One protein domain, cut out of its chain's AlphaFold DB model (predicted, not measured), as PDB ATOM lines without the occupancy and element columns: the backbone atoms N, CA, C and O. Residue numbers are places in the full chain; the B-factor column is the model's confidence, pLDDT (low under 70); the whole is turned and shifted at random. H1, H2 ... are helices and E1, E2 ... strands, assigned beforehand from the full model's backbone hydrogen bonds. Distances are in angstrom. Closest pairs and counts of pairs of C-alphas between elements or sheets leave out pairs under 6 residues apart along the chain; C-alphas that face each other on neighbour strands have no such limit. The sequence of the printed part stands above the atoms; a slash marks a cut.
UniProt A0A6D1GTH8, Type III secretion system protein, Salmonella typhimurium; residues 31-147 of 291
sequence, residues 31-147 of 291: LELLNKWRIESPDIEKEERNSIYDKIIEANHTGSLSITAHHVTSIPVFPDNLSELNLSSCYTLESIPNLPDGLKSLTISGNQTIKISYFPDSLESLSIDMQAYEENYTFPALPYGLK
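What this domain is: This is residues 31 to 147 of the 291 residues of the protein "Type III secretion system protein" of Salmonella typhimurium (UniProt A0A6D1GTH8). With little regular structure, this is a solenoid: the chain winds in stacked turns, short strands E1 to E4 making one wall and long links the other, with helical hairpin H1 and H2 at the E1 end. The 117 printed residues run H1 H2 E1 E2 E3 E4, the sheet's order is E1 E2 E3 E4, parallel, and the class is mixed, with 46 residues in named elements. It is compact, radius of gyration of the C-alphas 14.0 A, spanning 39 by 32 by 18 A.

How they stand to each other: Start at H1, residues 31 to 39; it touches H2, residues 46 to 62, at residues 46 to 53 alone, closest C-alphas Arg 38 and Arg 49, 5.6 A, opposite ways at a shallow tilt of 20 degrees. H2 is on the sheet, over none of its strands; its closest C-alpha pair with E1, residues 64 to 68, is Ala 59 and Leu 65, 5.3 A. Look on to E2, residues 84 to 88, E3, 105 to 109, and E4, 125 to 129: N 67 and O 86, N 87 and O 107, and N 108 and O 127 are each 2.8 A apart, within hydrogen-bond range. Every O i to N i+4 pair is within range in H1, 12 of 13 in H2.

Where its parts are: Find C-alpha 31 at (-8.648, 35.650, -33.317), where H1 begins. H2 spans 24.2 A; E4 ends at C-alpha 129, (2.450, 8.237, -36.028).

The domain as a whole: The farthest C-alphas, Asp 43 and Tyr 144, are 42.6 A apart. The printed part has no cut; the links between successive strands are long. Confidence is under 70 at residues 135 to 137.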
ATOM      1  N   LEU A  31      -9.328  34.994 -34.435       90.44
ATOM      2  CA  LEU A  31      -8.648  35.650 -33.317       90.44
ATOM      3  C   LEU A  31      -9.516  35.744 -32.051       90.44
ATOM      4  O   LEU A  31      -8.997  35.657 -30.937       90.44
ATOM      5  N   GLU A  32     -10.826  35.926 -32.198       93.25
ATOM      6  CA  GLU A  32     -11.765  35.968 -31.072       93.25
ATOM      7  C   GLU A  32     -11.949  34.575 -30.468       93.25
ATOM      8  O   GLU A  32     -11.873  34.425 -29.248       93.25
ATOM      9  N   LEU A  33     -12.101  33.546 -31.313       93.69
ATOM     10  CA  LEU A  33     -12.160  32.146 -30.879       93.69
ATOM     11  C   LEU A  33     -10.895  31.745 -30.116       93.69
ATOM     12  O   LEU A  33     -10.977  31.176 -29.026       93.69
ATOM     13  N   LEU A  34      -9.728  32.100 -30.654       95.31
ATOM     14  CA  LEU A  34      -8.439  31.816 -30.035       95.31
ATOM     15  C   LEU A  34      -8.269  32.544 -28.690       95.31
ATOM     16  O   LEU A  34      -7.821  31.944 -27.711       95.31
ATOM     17  N   ASN A  35      -8.661  33.821 -28.609       95.44
ATOM     18  CA  ASN A  35      -8.614  34.579 -27.356       95.44
ATOM     19  C   ASN A  35      -9.546  34.001 -26.297       95.44
ATOM     20  O   ASN A  35      -9.147  33.866 -25.140       95.44
ATOM     21  N   LYS A  36     -10.766  33.632 -26.687       96.12
ATOM     22  CA  LYS A  36     -11.724  33.003 -25.784       96.12
ATOM     23  C   LYS A  36     -11.181  31.682 -25.242       96.12
ATOM     24  O   LYS A  36     -11.144  31.501 -24.030       96.12
ATOM     25  N   TRP A  37     -10.666  30.814 -26.113       96.06
ATOM     26  CA  TRP A  37     -10.057  29.533 -25.733       96.06
ATOM     27  C   TRP A  37      -8.878  29.687 -24.760       96.06
ATOM     28  O   TRP A  37      -8.732  28.885 -23.833       96.06
ATOM     29  N   ARG A  38      -8.070  30.741 -24.930       96.12
ATOM     30  CA  ARG A  38      -6.977  31.090 -24.011       96.12
ATOM     31  C   ARG A  38      -7.481  31.615 -22.665       96.12
ATOM     32  O   ARG A  38      -6.903  31.288 -21.631       96.12
ATOM     33  N   ILE A  39      -8.522  32.446 -22.642       95.44
ATOM     34  CA  ILE A  39      -9.046  33.033 -21.397       95.44
ATOM     35  C   ILE A  39      -9.812  31.990 -20.578       95.44
ATOM     36  O   ILE A  39      -9.637  31.918 -19.365       95.44
ATOM     37  N   GLU A  40     -10.604  31.145 -21.236       94.94
ATOM     38  CA  GLU A  40     -11.402  30.071 -20.626       94.94
ATOM     39  C   GLU A  40     -10.571  28.796 -20.356       94.94
ATOM     40  O   GLU A  40     -11.096  27.683 -20.335       94.94
ATOM     41  N   SER A  41      -9.255  28.944 -20.170       91.06
ATOM     42  CA  SER A  41      -8.336  27.827 -19.934       91.06
ATOM     43  C   SER A  41      -8.582  27.164 -18.576       91.06
ATOM     44  O   SER A  41      -8.551  27.863 -17.559       91.06
ATOM     45  N   PRO A  42      -8.716  25.825 -18.515       93.81
ATOM     46  CA  PRO A  42      -8.536  25.087 -17.271       93.81
ATOM     47  C   PRO A  42      -7.159  25.388 -16.669       93.81
ATOM     48  O   PRO A  42      -6.189  25.551 -17.412       93.81
ATOM     49  N   ASP A  43      -7.051  25.414 -15.339       93.94
ATOM     50  CA  ASP A  43      -5.803  25.791 -14.656       93.94
ATOM     51  C   ASP A  43      -4.596  24.959 -15.120       93.94
ATOM     52  O   ASP A  43      -3.517  25.509 -15.324       93.94
ATOM     53  N   ILE A  44      -4.799  23.660 -15.367       95.00
ATOM     54  CA  ILE A  44      -3.747  22.741 -15.825       95.00
ATOM     55  C   ILE A  44      -3.270  23.011 -17.262       95.00
ATOM     56  O   ILE A  44      -2.136  22.692 -17.597       95.00
ATOM     57  N   GLU A  45      -4.106  23.616 -18.109       95.81
ATOM     58  CA  GLU A  45      -3.764  23.914 -19.507       95.81
ATOM     59  C   GLU A  45      -3.268  25.356 -19.689       95.81
ATOM     60  O   GLU A  45      -2.754  25.706 -20.747       95.81
ATOM     61  N   LYS A  46      -3.426  26.222 -18.681       95.38
ATOM     62  CA  LYS A  46      -3.288  27.679 -18.816       95.38
ATOM     63  C   LYS A  46      -1.938  28.127 -19.374       95.38
ATOM     64  O   LYS A  46      -1.899  28.995 -20.244       95.38
ATOM     65  N   GLU A  47      -0.832  27.579 -18.880       96.62
ATOM     66  CA  GLU A  47       0.507  27.953 -19.358       96.62
ATOM     67  C   GLU A  47       0.722  27.524 -20.815       96.62
ATOM     68  O   GLU A  47       1.131  28.332 -21.652       96.62
ATOM     69  N   GLU A  48       0.357  26.285 -21.146       96.88
ATOM     70  CA  GLU A  48       0.486  25.738 -22.498       96.88
ATOM     71  C   GLU A  48      -0.428  26.458 -23.494       96.88
ATOM     72  O   GLU A  48       0.015  26.803 -24.587       96.88
ATOM     73  N   ARG A  49      -1.671  26.775 -23.115       97.25
ATOM     74  CA  ARG A  49      -2.599  27.540 -23.963       97.25
ATOM     75  C   ARG A  49      -2.108  28.958 -24.236       97.25
ATOM     76  O   ARG A  49      -2.269  29.434 -25.355       97.25
ATOM     77  N   ASN A  50      -1.482  29.627 -23.262       97.12
ATOM     78  CA  ASN A  50      -0.849  30.933 -23.502       97.12
ATOM     79  C   ASN A  50       0.334  30.809 -24.478       97.12
ATOM     80  O   ASN A  50       0.414  31.575 -25.430       97.12
ATOM     81  N   SER A  51       1.193  29.802 -24.305       97.62
ATOM     82  CA  SER A  51       2.307  29.539 -25.230       97.62
ATOM     83  C   SER A  51       1.827  29.223 -26.654       97.62
ATOM     84  O   SER A  51       2.345  29.759 -27.633       97.62
ATOM     85  N   ILE A  52       0.792  28.388 -26.791       97.56
ATOM     86  CA  ILE A  52       0.184  28.052 -28.087       97.56
ATOM     87  C   ILE A  52      -0.458  29.281 -28.729       97.56
ATOM     88  O   ILE A  52      -0.330  29.458 -29.937       97.56
ATOM     89  N   TYR A  53      -1.119  30.137 -27.945       97.44
ATOM     90  CA  TYR A  53      -1.666  31.395 -28.445       97.44
ATOM     91  C   TYR A  53      -0.579  32.237 -29.116       97.44
ATOM     92  O   TYR A  53      -0.734  32.595 -30.282       97.44
ATOM     93  N   ASP A  54       0.535  32.487 -28.424       97.38
ATOM     94  CA  ASP A  54       1.631  33.303 -28.959       97.38
ATOM     95  C   ASP A  54       2.208  32.689 -30.243       97.38
ATOM     96  O   ASP A  54       2.389  33.385 -31.243       97.38
ATOM     97  N   LYS A  55       2.381  31.362 -30.262       98.00
ATOM     98  CA  LYS A  55       2.828  30.618 -31.449       98.00
ATOM     99  C   LYS A  55       1.859  30.719 -32.624       98.00
ATOM    100  O   LYS A  55       2.303  30.826 -33.760       98.00
ATOM    101  N   ILE A  56       0.547  30.688 -32.388       97.06
ATOM    102  CA  ILE A  56      -0.454  30.842 -33.455       97.06
ATOM    103  C   ILE A  56      -0.433  32.276 -34.006       97.06
ATOM    104  O   ILE A  56      -0.522  32.466 -35.219       97.06
ATOM    105  N   ILE A  57      -0.264  33.287 -33.147       95.62
ATOM    106  CA  ILE A  57      -0.110  34.682 -33.588       95.62
ATOM    107  C   ILE A  57       1.158  34.865 -34.431       95.62
ATOM    108  O   ILE A  57       1.116  35.535 -35.465       95.62
ATOM    109  N   GLU A  58       2.272  34.252 -34.034       96.50
ATOM    110  CA  GLU A  58       3.504  34.240 -34.826       96.50
ATOM    111  C   GLU A  58       3.301  33.515 -36.166       96.50
ATOM    112  O   GLU A  58       3.643  34.053 -37.223       96.50
ATOM    113  N   ALA A  59       2.659  32.347 -36.143       97.00
ATOM    114  CA  ALA A  59       2.401  31.527 -37.323       97.00
ATOM    115  C   ALA A  59       1.510  32.212 -38.371       97.00
ATOM    116  O   ALA A  59       1.680  31.951 -39.560       97.00
ATOM    117  N   ASN A  60       0.634  33.147 -37.979       93.50
ATOM    118  CA  ASN A  60      -0.096  33.998 -38.934       93.50
ATOM    119  C   ASN A  60       0.837  34.842 -39.820       93.50
ATOM    120  O   ASN A  60       0.444  35.254 -40.908       93.50
ATOM    121  N   HIS A  61       2.066  35.117 -39.381       93.56
ATOM    122  CA  HIS A  61       3.047  35.882 -40.152       93.56
ATOM    123  C   HIS A  61       4.069  34.978 -40.847       93.56
ATOM    124  O   HIS A  61       4.512  35.296 -41.949       93.56
ATOM    125  N   THR A  62       4.449  33.865 -40.216       96.62
ATOM    126  CA  THR A  62       5.509  32.976 -40.719       96.62
ATOM    127  C   THR A  62       4.988  31.843 -41.600       96.62
ATOM    128  O   THR A  62       5.739  31.314 -42.415       96.62
ATOM    129  N   GLY A  63       3.721  31.451 -41.443       97.06
ATOM    130  CA  GLY A  63       3.144  30.281 -42.100       97.06
ATOM    131  C   GLY A  63       3.662  28.942 -41.558       97.06
ATOM    132  O   GLY A  63       3.446  27.921 -42.212       97.06
ATOM    133  N   SER A  64       4.331  28.921 -40.400       98.25
ATOM    134  CA  SER A  64       4.856  27.704 -39.767       98.25
ATOM    135  C   SER A  64       4.482  27.664 -38.285       98.25
ATOM    136  O   SER A  64       4.689  28.636 -37.559       98.25
ATOM    137  N   LEU A  65       3.909  26.545 -37.840       98.50
ATOM    138  CA  LEU A  65       3.424  26.350 -36.474       98.50
ATOM    139  C   LEU A  65       3.972  25.045 -35.900       98.50
ATOM    140  O   LEU A  65       3.742  23.971 -36.450       98.50
ATOM    141  N   SER A  66       4.653  25.140 -34.757       98.12
ATOM    142  CA  SER A  66       5.164  23.982 -34.021       98.12
ATOM    143  C   SER A  66       4.655  23.973 -32.583       98.12
ATOM    144  O   SER A  66       4.990  24.848 -31.773       98.12
ATOM    145  N   ILE A  67       3.839  22.979 -32.254       97.56
ATOM    146  CA  ILE A  67       3.203  22.822 -30.949       97.56
ATOM    147  C   ILE A  67       3.726  21.558 -30.276       97.56
ATOM    148  O   ILE A  67       3.710  20.472 -30.845       97.56
ATOM    149  N   THR A  68       4.136  21.739 -29.023       96.19
ATOM    150  CA  THR A  68       4.427  20.680 -28.063       96.19
ATOM    151  C   THR A  68       3.699  21.053 -26.787       96.19
ATOM    152  O   THR A  68       3.865  22.175 -26.306       96.19
ATOM    153  N   ALA A  69       2.852  20.158 -26.293       93.31
ATOM    154  CA  ALA A  69       1.990  20.408 -25.142       93.31
ATOM    155  C   ALA A  69       1.622  19.076 -24.494       93.31
ATOM    156  O   ALA A  69       1.351  18.122 -25.202       93.31
ATOM    157  N   HIS A  70       1.599  18.967 -23.177       93.56
ATOM    158  CA  HIS A  70       1.329  17.705 -22.488       93.56
ATOM    159  C   HIS A  70      -0.077  17.640 -21.899       93.56
ATOM    160  O   HIS A  70      -0.596  16.543 -21.676       93.56
ATOM    161  N   HIS A  71      -0.710  18.786 -21.678       93.94
ATOM    162  CA  HIS A  71      -1.985  18.907 -20.977       93.94
ATOM    163  C   HIS A  71      -3.106  19.472 -21.852       93.94
ATOM    164  O   HIS A  71      -4.275  19.279 -21.523       93.94
ATOM    165  N   VAL A  72      -2.773  20.148 -22.955       94.94
ATOM    166  CA  VAL A  72      -3.769  20.746 -23.853       94.94
ATOM    167  C   VAL A  72      -4.618  19.695 -24.560       94.94
ATOM    168  O   VAL A  72      -4.119  18.870 -25.322       94.94
ATOM    169  N   THR A  73      -5.931  19.811 -24.373       94.06
ATOM    170  CA  THR A  73      -6.920  18.849 -24.880       94.06
ATOM    171  C   THR A  73      -7.483  19.193 -26.257       94.06
ATOM    172  O   THR A  73      -7.964  18.316 -26.976       94.06
ATOM    173  N   SER A  74      -7.427  20.465 -26.659       94.75
ATOM    174  CA  SER A  74      -7.968  20.933 -27.940       94.75
ATOM    175  C   SER A  74      -7.217  22.141 -28.478       94.75
ATOM    176  O   SER A  74      -6.736  22.958 -27.700       94.75
ATOM    177  N   ILE A  75      -7.179  22.294 -29.802       95.44
ATOM    178  CA  ILE A  75      -6.764  23.532 -30.474       95.44
ATOM    179  C   ILE A  75      -7.992  24.104 -31.199       95.44
ATOM    180  O   ILE A  75      -8.689  23.349 -31.877       95.44
ATOM    181  N   PRO A  76      -8.301  25.407 -31.068       94.25
ATOM    182  CA  PRO A  76      -9.546  25.955 -31.605       94.25
ATOM    183  C   PRO A  76      -9.453  26.293 -33.095       94.25
ATOM    184  O   PRO A  76     -10.419  26.094 -33.826       94.25
ATOM    185  N   VAL A  77      -8.312  26.828 -33.541       95.31
ATOM    186  CA  VAL A  77      -8.101  27.332 -34.905       95.31
ATOM    187  C   VAL A  77      -6.637  27.181 -35.317       95.31
ATOM    188  O   VAL A  77      -5.741  27.265 -34.474       95.31
ATOM    189  N   PHE A  78      -6.400  26.995 -36.614       96.06
ATOM    190  CA  PHE A  78      -5.086  27.162 -37.234       96.06
ATOM    191  C   PHE A  78      -5.072  28.440 -38.090       96.06
ATOM    192  O   PHE A  78      -6.134  28.858 -38.551       96.06
ATOM    193  N   PRO A  79      -3.901  29.069 -38.308       93.81
ATOM    194  CA  PRO A  79      -3.749  30.154 -39.279       93.81
ATOM    195  C   PRO A  79      -4.194  29.748 -40.689       93.81
ATOM    196  O   PRO A  79      -3.835  28.669 -41.161       93.81
ATOM    197  N   ASP A  80      -4.903  30.628 -41.400       90.19
ATOM    198  CA  ASP A  80      -5.383  30.335 -42.762       90.19
ATOM    199  C   ASP A  80      -4.228  30.197 -43.772       90.19
ATOM    200  O   ASP A  80      -4.307  29.434 -44.732       90.19
ATOM    201  N   ASN A  81      -3.126  30.923 -43.552       92.50
ATOM    202  CA  ASN A  81      -1.925  30.904 -44.390       92.50
ATOM    203  C   ASN A  81      -0.880  29.871 -43.940       92.50
ATOM    204  O   ASN A  81       0.279  29.949 -44.358       92.50
ATOM    205  N   LEU A  82      -1.259  28.926 -43.074       97.12
ATOM    206  CA  LEU A  82      -0.335  27.922 -42.571       97.12
ATOM    207  C   LEU A  82       0.133  26.999 -43.701       97.12
ATOM    208  O   LEU A  82      -0.661  26.346 -44.373       97.12
ATOM    209  N   SER A  83       1.446  26.926 -43.870       98.12
ATOM    210  CA  SER A  83       2.117  26.074 -44.850       98.12
ATOM    211  C   SER A  83       2.817  24.877 -44.200       98.12
ATOM    212  O   SER A  83       2.963  23.835 -44.840       98.12
ATOM    213  N   GLU A  84       3.176  24.983 -42.919       98.69
ATOM    214  CA  GLU A  84       3.845  23.932 -42.154       98.69
ATOM    215  C   GLU A  84       3.219  23.780 -40.764       98.69
ATOM    216  O   GLU A  84       3.069  24.756 -40.027       98.69
ATOM    217  N   LEU A  85       2.886  22.545 -40.388       98.62
ATOM    218  CA  LEU A  85       2.347  22.209 -39.075       98.62
ATOM    219  C   LEU A  85       3.130  21.050 -38.462       98.62
ATOM    220  O   LEU A  85       3.226  19.973 -39.049       98.62
ATOM    221  N   ASN A  86       3.640  21.254 -37.252       98.25
ATOM    222  CA  ASN A  86       4.234  20.215 -36.424       98.25
ATOM    223  C   ASN A  86       3.490  20.128 -35.086       98.25
ATOM    224  O   ASN A  86       3.463  21.089 -34.320       98.25
ATOM    225  N   LEU A  87       2.897  18.970 -34.814       97.12
ATOM    226  CA  LEU A  87       2.299  18.613 -33.534       97.12
ATOM    227  C   LEU A  87       3.142  17.491 -32.930       97.12
ATOM    228  O   LEU A  87       3.115  16.357 -33.415       97.12
ATOM    229  N   SER A  88       3.901  17.795 -31.881       95.44
ATOM    230  CA  SER A  88       4.826  16.853 -31.254       95.44
ATOM    231  C   SER A  88       4.473  16.639 -29.789       95.44
ATOM    232  O   SER A  88       4.309  17.594 -29.036       95.44
ATOM    233  N   SER A  89       4.438  15.384 -29.349       94.06
ATOM    234  CA  SER A  89       4.251  15.021 -27.937       94.06
ATOM    235  C   SER A  89       2.990  15.625 -27.295       94.06
ATOM    236  O   SER A  89       2.973  15.879 -26.088       94.06
ATOM    237  N   CYS A  90       1.943  15.844 -28.099       93.94
ATOM    238  CA  CYS A  90       0.610  16.283 -27.695       93.94
ATOM    239  C   CYS A  90      -0.218  15.107 -27.171       93.94
ATOM    240  O   CYS A  90      -1.164  14.645 -27.804       93.94
ATOM    241  N   TYR A  91       0.167  14.608 -25.993       90.25
ATOM    242  CA  TYR A  91      -0.351  13.357 -25.425       90.25
ATOM    243  C   TYR A  91      -1.838  13.386 -25.059       90.25
ATOM    244  O   TYR A  91      -2.477  12.338 -25.035       90.25
ATOM    245  N   THR A  92      -2.377  14.565 -24.751       92.50
ATOM    246  CA  THR A  92      -3.767  14.761 -24.313       92.50
ATOM    247  C   THR A  92      -4.632  15.441 -25.369       92.50
ATOM    248  O   THR A  92      -5.821  15.639 -25.140       92.50
ATOM    249  N   LEU A  93      -4.064  15.786 -26.530       93.00
ATOM    250  CA  LEU A  93      -4.761  16.532 -27.570       93.00
ATOM    251  C   LEU A  93      -5.734  15.617 -28.317       93.00
ATOM    252  O   LEU A  93      -5.333  14.756 -29.099       93.00
ATOM    253  N   GLU A  94      -7.027  15.797 -28.074       87.69
ATOM    254  CA  GLU A  94      -8.089  14.953 -28.634       87.69
ATOM    255  C   GLU A  94      -8.697  15.546 -29.904       87.69
ATOM    256  O   GLU A  94      -9.150  14.810 -30.780       87.69
ATOM    257  N   SER A  95      -8.706  16.876 -30.015       86.31
ATOM    258  CA  SER A  95      -9.356  17.587 -31.113       86.31
ATOM    259  C   SER A  95      -8.468  18.690 -31.671       86.31
ATOM    260  O   SER A  95      -7.969  19.547 -30.938       86.31
ATOM    261  N   ILE A  96      -8.307  18.682 -32.991       94.06
ATOM    262  CA  ILE A  96      -7.666  19.756 -33.745       94.06
ATOM    263  C   ILE A  96      -8.662  20.305 -34.770       94.06
ATOM    264  O   ILE A  96      -9.560  19.572 -35.198       94.06
ATOM    265  N   PRO A  97      -8.524  21.575 -35.180       93.50
ATOM    266  CA  PRO A  97      -9.354  22.113 -36.237       93.50
ATOM    267  C   PRO A  97      -8.953  21.492 -37.577       93.50
ATOM    268  O   PRO A  97      -7.924  20.823 -37.714       93.50
ATOM    269  N   ASN A  98      -9.788  21.736 -38.580       93.94
ATOM    270  CA  ASN A  98      -9.516  21.339 -39.951       93.94
ATOM    271  C   ASN A  98      -8.140  21.832 -40.416       93.94
ATOM    272  O   ASN A  98      -7.737  22.961 -40.126       93.94
ATOM    273  N   LEU A  99      -7.429  20.974 -41.150       96.88
ATOM    274  CA  LEU A  99      -6.148  21.341 -41.737       96.88
ATOM    275  C   LEU A  99      -6.371  22.425 -42.809       96.88
ATOM    276  O   LEU A  99      -7.268  22.251 -43.639       96.88
ATOM    277  N   PRO A 100      -5.578  23.514 -42.821       95.44
ATOM    278  CA  PRO A 100      -5.716  24.575 -43.818       95.44
ATOM    279  C   PRO A 100      -5.455  24.079 -45.246       95.44
ATOM    280  O   PRO A 100      -4.529  23.302 -45.477       95.44
ATOM    281  N   ASP A 101      -6.216  24.591 -46.217       95.19
ATOM    282  CA  ASP A 101      -6.131  24.191 -47.635       95.19
ATOM    283  C   ASP A 101      -4.771  24.494 -48.289       95.19
ATOM    284  O   ASP A 101      -4.471  23.965 -49.356       95.19
ATOM    285  N   GLY A 102      -3.967  25.377 -47.687       96.44
ATOM    286  CA  GLY A 102      -2.623  25.739 -48.147       96.44
ATOM    287  C   GLY A 102      -1.487  24.937 -47.503       96.44
ATOM    288  O   GLY A 102      -0.319  25.200 -47.808       96.44
ATOM    289  N   LEU A 103      -1.797  23.987 -46.612       98.50
ATOM    290  CA  LEU A 103      -0.797  23.250 -45.843       98.50
ATOM    291  C   LEU A 103       0.039  22.346 -46.757       98.50
ATOM    292  O   LEU A 103      -0.488  21.495 -47.470       98.50
ATOM    293  N   LYS A 104       1.362  22.505 -46.713       98.62
ATOM    294  CA  LYS A 104       2.319  21.753 -47.538       98.62
ATOM    295  C   LYS A 104       3.056  20.674 -46.758       98.62
ATOM    296  O   LYS A 104       3.410  19.651 -47.341       98.62
ATOM    297  N   SER A 105       3.286  20.891 -45.465       98.75
ATOM    298  CA  SER A 105       4.004  19.955 -44.601       98.75
ATOM    299  C   SER A 105       3.249  19.714 -43.301       98.75
ATOM    300  O   SER A 105       2.882  20.663 -42.607       98.75
ATOM    301  N   LEU A 106       3.045  18.442 -42.963       98.62
ATOM    302  CA  LEU A 106       2.417  18.016 -41.717       98.62
ATOM    303  C   LEU A 106       3.304  16.998 -41.002       98.62
ATOM    304  O   LEU A 106       3.674  15.975 -41.575       98.62
ATOM    305  N   THR A 107       3.609  17.262 -39.734       98.12
ATOM    306  CA  THR A 107       4.260  16.321 -38.821       98.12
ATOM    307  C   THR A 107       3.395  16.114 -37.585       98.12
ATOM    308  O   THR A 107       3.031  17.075 -36.914       98.12
ATOM    309  N   ILE A 108       3.072  14.860 -37.278       95.75
ATOM    310  CA  ILE A 108       2.333  14.445 -36.081       95.75
ATOM    311  C   ILE A 108       3.128  13.309 -35.440       95.75
ATOM    312  O   ILE A 108       3.092  12.181 -35.926       95.75
ATOM    313  N   SER A 109       3.860  13.594 -34.365       94.00
ATOM    314  CA  SER A 109       4.761  12.628 -33.724       94.00
ATOM    315  C   SER A 109       4.568  12.550 -32.213       94.00
ATOM    316  O   SER A 109       4.362  13.559 -31.541       94.00
ATOM    317  N   GLY A 110       4.627  11.337 -31.658       89.56
ATOM    318  CA  GLY A 110       4.424  11.132 -30.221       89.56
ATOM    319  C   GLY A 110       3.016  11.507 -29.753       89.56
ATOM    320  O   GLY A 110       2.837  11.884 -28.599       89.56
ATOM    321  N   ASN A 111       2.027  11.433 -30.646       87.06
ATOM    322  CA  ASN A 111       0.625  11.695 -30.340       87.06
ATOM    323  C   ASN A 111      -0.141  10.378 -30.406       87.06
ATOM    324  O   ASN A 111      -0.031   9.654 -31.390       87.06
ATOM    325  N   GLN A 112      -0.935  10.081 -29.379       81.38
ATOM    326  CA  GLN A 112      -1.665   8.808 -29.292       81.38
ATOM    327  C   GLN A 112      -3.140   8.942 -29.687       81.38
ATOM    328  O   GLN A 112      -3.797   7.960 -30.022       81.38
ATOM    329  N   THR A 113      -3.663  10.166 -29.649       84.06
ATOM    330  CA  THR A 113      -5.094  10.474 -29.749       84.06
ATOM    331  C   THR A 113      -5.465  11.196 -31.039       84.06
ATOM    332  O   THR A 113      -6.593  11.053 -31.510       84.06
ATOM    333  N   ILE A 114      -4.530  11.944 -31.631       88.69
ATOM    334  CA  ILE A 114      -4.795  12.788 -32.799       88.69
ATOM    335  C   ILE A 114      -5.061  11.918 -34.027       88.69
ATOM    336  O   ILE A 114      -4.203  11.156 -34.473       88.69
ATOM    337  N   LYS A 115      -6.247  12.095 -34.611       87.75
ATOM    338  CA  LYS A 115      -6.658  11.463 -35.866       87.75
ATOM    339  C   LYS A 115      -7.037  12.533 -36.871       87.75
ATOM    340  O   LYS A 115      -7.772  13.462 -36.550       87.75
ATOM    341  N   ILE A 116      -6.555  12.375 -38.095       91.69
ATOM    342  CA  ILE A 116      -6.871  13.265 -39.206       91.69
ATOM    343  C   ILE A 116      -8.038  12.676 -39.989       91.69
ATOM    344  O   ILE A 116      -8.031  11.496 -40.330       91.69
ATOM    345  N   SER A 117      -9.055  13.493 -40.266       88.56
ATOM    346  CA  SER A 117     -10.214  13.069 -41.062       88.56
ATOM    347  C   SER A 117      -9.990  13.221 -42.565       88.56
ATOM    348  O   SER A 117     -10.503  12.420 -43.339       88.56
ATOM    349  N   TYR A 118      -9.226  14.231 -42.987       93.88
ATOM    350  CA  TYR A 118      -8.839  14.446 -44.379       93.88
ATOM    351  C   TYR A 118      -7.500  15.187 -44.452       93.88
ATOM    352  O   TYR A 118      -7.196  16.007 -43.585       93.88
ATOM    353  N   PHE A 119      -6.711  14.907 -45.488       97.38
ATOM    354  CA  PHE A 119      -5.520  15.689 -45.816       97.38
ATOM    355  C   PHE A 119      -5.848  16.694 -46.930       97.38
ATOM    356  O   PHE A 119      -6.597  16.334 -47.841       97.38
ATOM    357  N   PRO A 120      -5.310  17.925 -46.888       96.88
ATOM    358  CA  PRO A 120      -5.504  18.893 -47.962       96.88
ATOM    359  C   PRO A 120      -4.738  18.475 -49.226       96.88
ATOM    360  O   PRO A 120      -3.645  17.909 -49.147       96.88
ATOM    361  N   ASP A 121      -5.285  18.795 -50.402       97.56
ATOM    362  CA  ASP A 121      -4.689  18.442 -51.702       97.56
ATOM    363  C   ASP A 121      -3.316  19.097 -51.941       97.56
ATOM    364  O   ASP A 121      -2.516  18.602 -52.737       97.56
ATOM    365  N   SER A 122      -3.029  20.200 -51.242       97.94
ATOM    366  CA  SER A 122      -1.746  20.911 -51.270       97.94
ATOM    367  C   SER A 122      -0.613  20.195 -50.536       97.94
ATOM    368  O   SER A 122       0.532  20.641 -50.629       97.94
ATOM    369  N   LEU A 123      -0.908  19.144 -49.762       98.56
ATOM    370  CA  LEU A 123       0.075  18.510 -48.893       98.56
ATOM    371  C   LEU A 123       1.140  17.786 -49.723       98.56
ATOM    372  O   LEU A 123       0.855  16.861 -50.484       98.56
ATOM    373  N   GLU A 124       2.395  18.186 -49.537       98.56
ATOM    374  CA  GLU A 124       3.547  17.641 -50.254       98.56
ATOM    375  C   GLU A 124       4.378  16.693 -49.377       98.56
ATOM    376  O   GLU A 124       5.015  15.772 -49.896       98.56
ATOM    377  N   SER A 125       4.366  16.896 -48.055       98.75
ATOM    378  CA  SER A 125       5.118  16.097 -47.086       98.75
ATOM    379  C   SER A 125       4.268  15.743 -45.870       98.75
ATOM    380  O   SER A 125       3.685  16.620 -45.231       98.75
ATOM    381  N   LEU A 126       4.242  14.459 -45.523       98.69
ATOM    382  CA  LEU A 126       3.541  13.934 -44.355       98.69
ATOM    383  C   LEU A 126       4.483  13.069 -43.519       98.69
ATOM    384  O   LEU A 126       5.081  12.129 -44.036       98.69
ATOM    385  N   SER A 127       4.564  13.361 -42.224       98.12
ATOM    386  CA  SER A 127       5.179  12.512 -41.205       98.12
ATOM    387  C   SER A 127       4.158  12.239 -40.107       98.12
ATOM    388  O   SER A 127       3.653  13.182 -39.496       98.12
ATOM    389  N   ILE A 128       3.797  10.978 -39.869       96.06
ATOM    390  CA  ILE A 128       2.710  10.647 -38.939       96.06
ATOM    391  C   ILE A 128       2.967   9.371 -38.141       96.06
ATOM    392  O   ILE A 128       3.433   8.359 -38.666       96.06
ATOM    393  N   ASP A 129       2.607   9.421 -36.863       92.62
ATOM    394  CA  ASP A 129       2.450   8.237 -36.028       92.62
ATOM    395  C   ASP A 129       1.146   7.506 -36.377       92.62
ATOM    396  O   ASP A 129       0.045   8.056 -36.292       92.62
ATOM    397  N   MET A 130       1.276   6.251 -36.795       90.62
ATOM    398  CA  MET A 130       0.159   5.406 -37.195       90.62
ATOM    399  C   MET A 130      -0.498   4.695 -36.003       90.62
ATOM    400  O   MET A 130      -1.521   4.039 -36.197       90.62
ATOM    401  N   GLN A 131       0.035   4.829 -34.781       87.44
ATOM    402  CA  GLN A 131      -0.472   4.147 -33.583       87.44
ATOM    403  C   GLN A 131      -1.950   4.459 -33.302       87.44
ATOM    404  O   GLN A 131      -2.678   3.593 -32.822       87.44
ATOM    405  N   ALA A 132      -2.414   5.665 -33.641       84.81
ATOM    406  CA  ALA A 132      -3.808   6.072 -33.462       84.81
ATOM    407  C   ALA A 132      -4.789   5.391 -34.447       84.81
ATOM    408  O   ALA A 132      -6.008   5.427 -34.236       84.81
ATOM    409  N   TYR A 133      -4.290   4.772 -35.524       86.69
ATOM    410  CA  TYR A 133      -5.095   4.166 -36.585       86.69
ATOM    411  C   TYR A 133      -5.105   2.636 -36.434       86.69
ATOM    412  O   TYR A 133      -4.225   1.930 -36.921       86.69
ATOM    413  N   GLU A 134      -6.113   2.119 -35.730       74.81
ATOM    414  CA  GLU A 134      -6.377   0.677 -35.599       74.81
ATOM    415  C   GLU A 134      -7.355   0.166 -36.674       74.81
ATOM    416  O   GLU A 134      -7.986   0.960 -37.365       74.81
ATOM    417  N   GLU A 135      -7.527  -1.159 -36.780       59.59
ATOM    418  CA  GLU A 135      -8.282  -1.851 -37.849       59.59
ATOM    419  C   GLU A 135      -9.709  -1.322 -38.101       59.59
ATOM    420  O   GLU A 135     -10.216  -1.430 -39.215       59.59
ATOM    421  N   ASN A 136     -10.351  -0.714 -37.098       60.72
ATOM    422  CA  ASN A 136     -11.714  -0.181 -37.206       60.72
ATOM    423  C   ASN A 136     -11.785   1.298 -37.623       60.72
ATOM    424  O   ASN A 136     -12.886   1.829 -37.780       60.72
ATOM    425  N   TYR A 137     -10.648   1.981 -37.773       67.06
ATOM    426  CA  TYR A 137     -10.599   3.381 -38.183       67.06
ATOM    427  C   TYR A 137      -9.894   3.517 -39.530       67.06
ATOM    428  O   TYR A 137      -8.726   3.169 -39.682       67.06
ATOM    429  N   THR A 138     -10.605   4.041 -40.525       80.50
ATOM    430  CA  THR A 138     -10.045   4.241 -41.862       80.50
ATOM    431  C   THR A 138      -9.068   5.411 -41.837       80.50
ATOM    432  O   THR A 138      -9.456   6.546 -41.568       80.50
ATOM    433  N   PHE A 139      -7.795   5.136 -42.116       90.06
ATOM    434  CA  PHE A 139      -6.814   6.184 -42.375       90.06
ATOM    435  C   PHE A 139      -7.245   6.994 -43.613       90.06
ATOM    436  O   PHE A 139      -7.614   6.387 -44.624       90.06
ATOM    437  N   PRO A 140      -7.231   8.338 -43.557       92.50
ATOM    438  CA  PRO A 140      -7.651   9.177 -44.677       92.50
ATOM    439  C   PRO A 140      -6.790   8.943 -45.923       92.50
ATOM    440  O   PRO A 140      -5.594   8.670 -45.835       92.50
ATOM    441  N   ALA A 141      -7.395   9.061 -47.106       94.56
ATOM    442  CA  ALA A 141      -6.670   8.891 -48.361       94.56
ATOM    443  C   ALA A 141      -5.517   9.903 -48.468       94.56
ATOM    444  O   ALA A 141      -5.701  11.093 -48.213       94.56
ATOM    445  N   LEU A 142      -4.334   9.421 -48.858       96.38
ATOM    446  CA  LEU A 142      -3.184  10.283 -49.105       96.38
ATOM    447  C   LEU A 142      -3.441  11.161 -50.345       96.38
ATOM    448  O   LEU A 142      -3.953  10.653 -51.349       96.38
ATOM    449  N   PRO A 143      -3.076  12.455 -50.311       96.81
ATOM    450  CA  PRO A 143      -3.336  13.364 -51.417       96.81
ATOM    451  C   PRO A 143      -2.472  13.017 -52.632       96.81
ATOM    452  O   PRO A 143      -1.328  12.577 -52.511       96.81
ATOM    453  N   TYR A 144      -3.013  13.246 -53.830       96.50
ATOM    454  CA  TYR A 144      -2.350  12.885 -55.090       96.50
ATOM    455  C   TYR A 144      -0.985  13.567 -55.274       96.50
ATOM    456  O   TYR A 144      -0.078  12.984 -55.868       96.50
ATOM    457  N   GLY A 145      -0.849  14.799 -54.772       96.44
ATOM    458  CA  GLY A 145       0.365  15.613 -54.855       96.44
ATOM    459  C   GLY A 145       1.451  15.274 -53.829       96.44
ATOM    460  O   GLY A 145       2.513  15.897 -53.871       96.44
ATOM    461  N   LEU A 146       1.221  14.309 -52.929       98.25
ATOM    462  CA  LEU A 146       2.167  13.970 -51.867       98.25
ATOM    463  C   LEU A 146       3.477  13.415 -52.448       98.25
ATOM    464  O   LEU A 146       3.488  12.437 -53.196       98.25
ATOM    465  N   LYS A 147       4.600  14.027 -52.065       98.31
ATOM    466  CA  LYS A 147       5.947  13.690 -52.552       98.31
ATOM    467  C   LYS A 147       6.731  12.852 -51.551       98.31
ATOM    468  O   LYS A 147       7.522  12.003 -51.974       98.31
TER     469      LYS A 147